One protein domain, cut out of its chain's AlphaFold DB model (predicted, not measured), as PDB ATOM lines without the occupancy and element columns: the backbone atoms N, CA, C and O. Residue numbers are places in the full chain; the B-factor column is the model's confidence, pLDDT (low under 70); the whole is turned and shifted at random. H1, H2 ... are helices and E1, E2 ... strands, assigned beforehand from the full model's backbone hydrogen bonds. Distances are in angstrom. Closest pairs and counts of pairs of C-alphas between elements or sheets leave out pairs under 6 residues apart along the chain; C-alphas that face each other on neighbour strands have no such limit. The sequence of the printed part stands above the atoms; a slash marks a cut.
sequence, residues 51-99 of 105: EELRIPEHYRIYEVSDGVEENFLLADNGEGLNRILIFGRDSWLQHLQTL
ATOM      1  N   GLU A  51       3.434 -31.026 -32.684       83.69
ATOM      2  CA  GLU A  51       3.900 -30.770 -34.057       83.69
ATOM      3  C   GLU A  51       5.249 -30.052 -34.099       83.69
ATOM      4  O   GLU A  51       6.086 -30.329 -34.952       83.69
ATOM      5  N   GLU A  52       5.475 -29.144 -33.153       84.12
ATOM      6  CA  GLU A  52       6.694 -28.337 -33.075       84.12
ATOM      7  C   GLU A  52       7.792 -29.020 -32.252       84.12
ATOM      8  O   GLU A  52       8.923 -28.531 -32.185       84.12
ATOM      9  N   LEU A  53       7.475 -30.149 -31.610       87.69
ATOM     10  CA  LEU A  53       8.409 -30.883 -30.775       87.69
ATOM     11  C   LEU A  53       9.568 -31.412 -31.625       87.69
ATOM     12  O   LEU A  53       9.416 -32.302 -32.458       87.69
ATOM     13  N   ARG A  54      10.773 -30.907 -31.385       86.25
ATOM     14  CA  ARG A  54      11.996 -31.450 -31.981       86.25
ATOM     15  C   ARG A  54      12.795 -32.149 -30.900       86.25
ATOM     16  O   ARG A  54      13.311 -31.486 -30.012       86.25
ATOM     17  N   ILE A  55      12.896 -33.473 -30.996       87.00
ATOM     18  CA  ILE A  55      13.688 -34.294 -30.075       87.00
ATOM     19  C   ILE A  55      15.132 -34.329 -30.590       87.00
ATOM     20  O   ILE A  55      15.362 -34.932 -31.649       87.00
ATOM     21  N   PRO A  56      16.091 -33.693 -29.889       88.12
ATOM     22  CA  PRO A  56      17.510 -33.784 -30.206       88.12
ATOM     23  C   PRO A  56      18.006 -35.226 -30.150       88.12
ATOM     24  O   PRO A  56      17.531 -36.018 -29.341       88.12
ATOM     25  N   GLU A  57      19.014 -35.546 -30.959       86.94
ATOM     26  CA  GLU A  57      19.540 -36.911 -31.073       86.94
ATOM     27  C   GLU A  57      20.004 -37.489 -29.730       86.94
ATOM     28  O   GLU A  57      19.695 -38.624 -29.396       86.94
ATOM     29  N   HIS A  58      20.653 -36.672 -28.900       86.94
ATOM     30  CA  HIS A  58      21.145 -37.097 -27.590       86.94
ATOM     31  C   HIS A  58      20.032 -37.433 -26.580       86.94
ATOM     32  O   HIS A  58      20.317 -38.055 -25.567       86.94
ATOM     33  N   TYR A  59      18.774 -37.053 -26.838       88.69
ATOM     34  CA  TYR A  59      17.616 -37.485 -26.040       88.69
ATOM     35  C   TYR A  59      16.941 -38.745 -26.594       88.69
ATOM     36  O   TYR A  59      16.044 -39.293 -25.956       88.69
ATOM     37  N   ARG A  60      17.343 -39.211 -27.780       91.31
ATOM     38  CA  ARG A  60      16.842 -40.458 -28.379       91.31
ATOM     39  C   ARG A  60      17.613 -41.682 -27.906       91.31
ATOM     40  O   ARG A  60      17.190 -42.797 -28.197       91.31
ATOM     41  N   ILE A  61      18.712 -41.469 -27.190       93.00
ATOM     42  CA  ILE A  61      19.664 -42.487 -26.760       93.00
ATOM     43  C   ILE A  61      19.677 -42.534 -25.229       93.00
ATOM     44  O   ILE A  61      19.574 -41.501 -24.568       93.00
ATOM     45  N   TYR A  62      19.798 -43.735 -24.671       91.56
ATOM     46  CA  TYR A  62      19.984 -43.977 -23.245       91.56
ATOM     47  C   TYR A  62      21.347 -44.629 -23.005       91.56
ATOM     48  O   TYR A  62      21.647 -45.679 -23.574       91.56
ATOM     49  N   GLU A  63      22.164 -44.023 -22.146       90.56
ATOM     50  CA  GLU A  63      23.435 -44.603 -21.708       90.56
ATOM     51  C   GLU A  63      23.173 -45.599 -20.569       90.56
ATOM     52  O   GLU A  63      22.790 -45.225 -19.458       90.56
ATOM     53  N   VAL A  64      23.338 -46.890 -20.857       87.50
ATOM     54  CA  VAL A  64      23.101 -47.984 -19.900       87.50
ATOM     55  C   VAL A  64      24.260 -48.102 -18.910       87.50
ATOM     56  O   VAL A  64      24.053 -48.335 -17.719       87.50
ATOM     57  N   SER A  65      25.479 -47.964 -19.419       88.19
ATOM     58  CA  SER A  65      26.735 -47.908 -18.672       88.19
ATOM     59  C   SER A  65      27.777 -47.183 -19.520       88.19
ATOM     60  O   SER A  65      27.543 -47.012 -20.711       88.19
ATOM     61  N   ASP A  66      28.937 -46.842 -18.951       89.75
ATOM     62  CA  ASP A  66      30.003 -46.115 -19.654       89.75
ATOM     63  C   ASP A  66      30.277 -46.682 -21.063       89.75
ATOM     64  O   ASP A  66      30.795 -47.793 -21.220       89.75
ATOM     65  N   GLY A  67      29.914 -45.909 -22.094       87.88
ATOM     66  CA  GLY A  67      30.124 -46.261 -23.505       87.88
ATOM     67  C   GLY A  67      29.189 -47.333 -24.084       87.88
ATOM     68  O   GLY A  67      29.423 -47.796 -25.202       87.88
ATOM     69  N   VAL A  68      28.146 -47.737 -23.353       88.81
ATOM     70  CA  VAL A  68      27.087 -48.641 -23.821       88.81
ATOM     71  C   VAL A  68      25.789 -47.858 -23.939       88.81
ATOM     72  O   VAL A  68      25.157 -47.504 -22.945       88.81
ATOM     73  N   GLU A  69      25.381 -47.631 -25.178       91.81
ATOM     74  CA  GLU A  69      24.193 -46.865 -25.532       91.81
ATOM     75  C   GLU A  69      23.124 -47.779 -26.140       91.81
ATOM     76  O   GLU A  69      23.435 -48.709 -26.890       91.81
ATOM     77  N   GLU A  70      21.855 -47.513 -25.835       92.00
ATOM     78  CA  GLU A  70      20.716 -48.137 -26.513       92.00
ATOM     79  C   GLU A  70      19.677 -47.094 -26.940       92.00
ATOM     80  O   GLU A  70      19.615 -45.989 -26.394       92.00
ATOM     81  N   ASN A  71      18.849 -47.448 -27.925       91.19
ATOM     82  CA  ASN A  71      17.767 -46.579 -28.373       91.19
ATOM     83  C   ASN A  71      16.740 -46.413 -27.253       91.19
ATOM     84  O   ASN A  71      16.208 -47.392 -26.726       91.19
ATOM     85  N   PHE A  72      16.455 -45.156 -26.928       92.50
ATOM     86  CA  PHE A  72      15.431 -44.770 -25.969       92.50
ATOM     87  C   PHE A  72      14.118 -44.372 -26.643       92.50
ATOM     88  O   PHE A  72      13.032 -44.642 -26.134       92.50
ATOM     89  N   LEU A  73      14.204 -43.717 -27.803       93.19
ATOM     90  CA  LEU A  73      13.044 -43.432 -28.643       93.19
ATOM     91  C   LEU A  73      12.828 -44.613 -29.595       93.19
ATOM     92  O   LEU A  73      13.484 -44.716 -30.628       93.19
ATOM     93  N   LEU A  74      11.914 -45.508 -29.228       91.25
ATOM     94  CA  LEU A  74      11.656 -46.756 -29.949       91.25
ATOM     95  C   LEU A  74      10.767 -46.555 -31.178       91.25
ATOM     96  O   LEU A  74      10.916 -47.257 -32.175       91.25
ATOM     97  N   ALA A  75       9.834 -45.602 -31.115       90.75
ATOM     98  CA  ALA A  75       8.999 -45.254 -32.257       90.75
ATOM     99  C   ALA A  75       8.641 -43.769 -32.269       90.75
ATOM    100  O   ALA A  75       8.340 -43.173 -31.236       90.75
ATOM    101  N   ASP A  76       8.626 -43.207 -33.471       92.00
ATOM    102  CA  ASP A  76       8.167 -41.859 -33.774       92.00
ATOM    103  C   ASP A  76       7.498 -41.901 -35.148       92.00
ATOM    104  O   ASP A  76       8.151 -42.195 -36.152       92.00
ATOM    105  N   ASN A  77       6.185 -41.674 -35.198       90.56
ATOM    106  CA  ASN A  77       5.432 -41.711 -36.455       90.56
ATOM    107  C   ASN A  77       5.490 -40.387 -37.244       90.56
ATOM    108  O   ASN A  77       4.847 -40.292 -38.291       90.56
ATOM    109  N   GLY A  78       6.271 -39.398 -36.793       83.19
ATOM    110  CA  GLY A  78       6.558 -38.177 -37.548       83.19
ATOM    111  C   GLY A  78       5.654 -36.992 -37.202       83.19
ATOM    112  O   GLY A  78       5.227 -36.827 -36.070       83.19
ATOM    113  N   GLU A  79       5.425 -36.098 -38.160       80.00
ATOM    114  CA  GLU A  79       4.791 -34.795 -37.913       80.00
ATOM    115  C   GLU A  79       3.252 -34.870 -37.869       80.00
ATOM    116  O   GLU A  79       2.627 -35.640 -38.599       80.00
ATOM    117  N   GLY A  80       2.637 -34.025 -37.034       81.56
ATOM    118  CA  GLY A  80       1.186 -33.827 -36.969       81.56
ATOM    119  C   GLY A  80       0.615 -33.839 -35.548       81.56
ATOM    120  O   GLY A  80       1.252 -34.297 -34.599       81.56
ATOM    121  N   LEU A  81      -0.621 -33.351 -35.404       82.44
ATOM    122  CA  LEU A  81      -1.344 -33.296 -34.122       82.44
ATOM    123  C   LEU A  81      -1.445 -34.653 -33.407       82.44
ATOM    124  O   LEU A  81      -1.539 -34.698 -32.184       82.44
ATOM    125  N   ASN A  82      -1.411 -35.749 -34.169       86.81
ATOM    126  CA  ASN A  82      -1.518 -37.123 -33.675       86.81
ATOM    127  C   ASN A  82      -0.167 -37.854 -33.700       86.81
ATOM    128  O   ASN A  82      -0.119 -39.073 -33.899       86.81
ATOM    129  N   ARG A  83       0.936 -37.112 -33.559       90.88
ATOM    130  CA  ARG A  83       2.258 -37.706 -33.394       90.88
ATOM    131  C   ARG A  83       2.288 -38.577 -32.139       90.88
ATOM    132  O   ARG A  83       1.939 -38.131 -31.049       90.88
ATOM    133  N   ILE A  84       2.730 -39.814 -32.307       90.62
ATOM    134  CA  ILE A  84       2.906 -40.818 -31.268       90.62
ATOM    135  C   ILE A  84       4.402 -41.047 -31.104       90.62
ATOM    136  O   ILE A  84       5.106 -41.366 -32.064       90.62
ATOM    137  N   LEU A  85       4.855 -40.910 -29.863       91.06
ATOM    138  CA  LEU A  85       6.220 -41.180 -29.442       91.06
ATOM    139  C   LEU A  85       6.191 -42.342 -28.458       91.06
ATOM    140  O   LEU A  85       5.459 -42.297 -27.469       91.06
ATOM    141  N   ILE A  86       6.984 -43.375 -28.724       90.75
ATOM    142  CA  ILE A  86       7.155 -44.506 -27.813       90.75
ATOM    143  C   ILE A  86       8.568 -44.438 -27.264       90.75
ATOM    144  O   ILE A  86       9.537 -44.631 -27.998       90.75
ATOM    145  N   PHE A  87       8.662 -44.180 -25.965       90.12
ATOM    146  CA  PHE A  87       9.913 -44.236 -25.229       90.12
ATOM    147  C   PHE A  87      10.021 -45.558 -24.484       90.12
ATOM    148  O   PHE A  87       9.034 -46.082 -23.965       90.12
ATOM    149  N   GLY A  88      11.227 -46.093 -24.421       89.44
ATOM    150  CA  GLY A  88      11.505 -47.345 -23.746       89.44
ATOM    151  C   GLY A  88      12.910 -47.815 -24.055       89.44
ATOM    152  O   GLY A  88      13.678 -47.128 -24.708       89.44
ATOM    153  N   ARG A  89      13.253 -49.000 -23.575       88.31
ATOM    154  CA  ARG A  89      14.546 -49.623 -23.832       88.31
ATOM    155  C   ARG A  89      14.299 -50.996 -24.423       88.31
ATOM    156  O   ARG A  89      13.542 -51.773 -23.834       88.31
ATOM    157  N   ASP A  90      14.941 -51.320 -25.538       81.88
ATOM    158  CA  ASP A  90      14.794 -52.638 -26.168       81.88
ATOM    159  C   ASP A  90      15.190 -53.767 -25.206       81.88
ATOM    160  O   ASP A  90      14.511 -54.796 -25.128       81.88
ATOM    161  N   SER A  91      16.230 -53.541 -24.393       85.31
ATOM    162  CA  SER A  91      16.630 -54.473 -23.332       85.31
ATOM    163  C   SER A  91      15.506 -54.743 -22.323       85.31
ATOM    164  O   SER A  91      15.317 -55.877 -21.884       85.31
ATOM    165  N   TRP A  92      14.701 -53.733 -21.987       83.94
ATOM    166  CA  TRP A  92      13.579 -53.872 -21.057       83.94
ATOM    167  C   TRP A  92      12.349 -54.519 -21.679       83.94
ATOM    168  O   TRP A  92      11.634 -55.234 -20.975       83.94
ATOM    169  N   LEU A  93      12.111 -54.334 -22.980       80.88
ATOM    170  CA  LEU A  93      11.004 -55.002 -23.666       80.88
ATOM    171  C   LEU A  93      11.109 -56.529 -23.558       80.88
ATOM    172  O   LEU A  93      10.100 -57.200 -23.340       80.88
ATOM    173  N   GLN A  94      12.324 -57.080 -23.640       80.94
ATOM    174  CA  GLN A  94      12.555 -58.516 -23.445       80.94
ATOM    175  C   GLN A  94      12.200 -58.969 -22.025       80.94
ATOM    176  O   GLN A  94      11.588 -60.020 -21.843       80.94
ATOM    177  N   HIS A  95      12.531 -58.163 -21.014       82.19
ATOM    178  CA  HIS A  95      12.154 -58.462 -19.635       82.19
ATOM    179  C   HIS A  95      10.632 -58.434 -19.456       82.19
ATOM    180  O   HIS A  95      10.076 -59.372 -18.884       82.19
ATOM    181  N   LEU A  96       9.948 -57.432 -20.019       78.31
ATOM    182  CA  LEU A  96       8.488 -57.306 -19.944       78.31
ATOM    183  C   LEU A  96       7.747 -58.520 -20.519       78.31
ATOM    184  O   LEU A  96       6.743 -58.929 -19.944       78.31
ATOM    185  N   GLN A  97       8.255 -59.150 -21.584       79.06
ATOM    186  CA  GLN A  97       7.646 -60.363 -22.154       79.06
ATOM    187  C   GLN A  97       7.577 -61.537 -21.168       79.06
ATOM    188  O   GLN A  97       6.736 -62.421 -21.315       79.06
ATOM    189  N   THR A  98       8.470 -61.564 -20.178       82.56
ATOM    190  CA  THR A  98       8.572 -62.663 -19.206       82.56
ATOM    191  C   THR A  98       7.830 -62.388 -17.900       82.56
ATOM    192  O   THR A  98       7.674 -63.296 -17.082       82.56
ATOM    193  N   LEU A  99       7.367 -61.153 -17.684       83.62
ATOM    194  CA  LEU A  99       6.732 -60.744 -16.437       83.62
ATOM    195  C   LEU A  99       5.223 -61.003 -16.474       83.62
ATOM    196  O   LEU A  99       4.526 -60.639 -17.415       83.62
TER     197      LEU A  99
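Overview. This is residues 51 to 99 of the 105 residues of a protein of Diabrotica virgifera virgifera (western corn rootworm) (UniProt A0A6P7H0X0). Two small two-stranded hairpins, E1 with E2 and then E3 with E4, follow one another in a flat, loose body, E2 running on into E3, and a short helix comes last, with residues 92 to 99 sticking out. A stretch with no named element, residues 51 to 60, leads into E1. The printed part has 49 residues, with four named strands and one named helix in the order E1, E2, E3, E4, H1; each sheet has two antiparallel strands, and the class is mixed, helices and strands. The whole is loose, with a radius of gyration of the C-alphas of 12.8 A, and spans 33 by 28 by 9 A.

Arrangement. E1, residues 61 to 65, and E2, residues 68 to 71, form an antiparallel hairpin at 149 degrees, with N 62 and O 70 within hydrogen-bond range at 2.8 A. E2 runs on into E3, residues 73 to 76, across one residue at 24 degrees. E3 and E4, residues 85 to 87, form the second antiparallel hairpin, at 172 degrees, with N 86 and O 75 within hydrogen-bond range at 2.9 A. The closest C-alphas of E1 and E3 are those of Ile 61 and Leu 73, 6.9 A apart. E1 and E4 are apart, and so are E2 and E4. H1, residues 90 to 98, has its closest C-alpha to E2 at Asp 90, 7.1 A from that of Asn 71. In H1, 3 of 5 O i to N i+4 pairs are within hydrogen-bond range. E1 and H1 are apart.

Along the chain. E1 begins with C-alpha 61 at (19.664, -42.487, -26.760) and is 12.0 A long; E2 is 10.6 A, E3 7.3 A and E4 6.4 A. H1 is 13.7 A long and ends with C-alpha 98 at (8.572, -62.663, -19.206).

Size, cuts and confidence. The two C-alphas farthest apart are those of Glu 52 and Thr 98, at 37.1 A. The printed part has no cut and no long link between named elements. Its mean pLDDT is 87.3, and no printed residue is under 70.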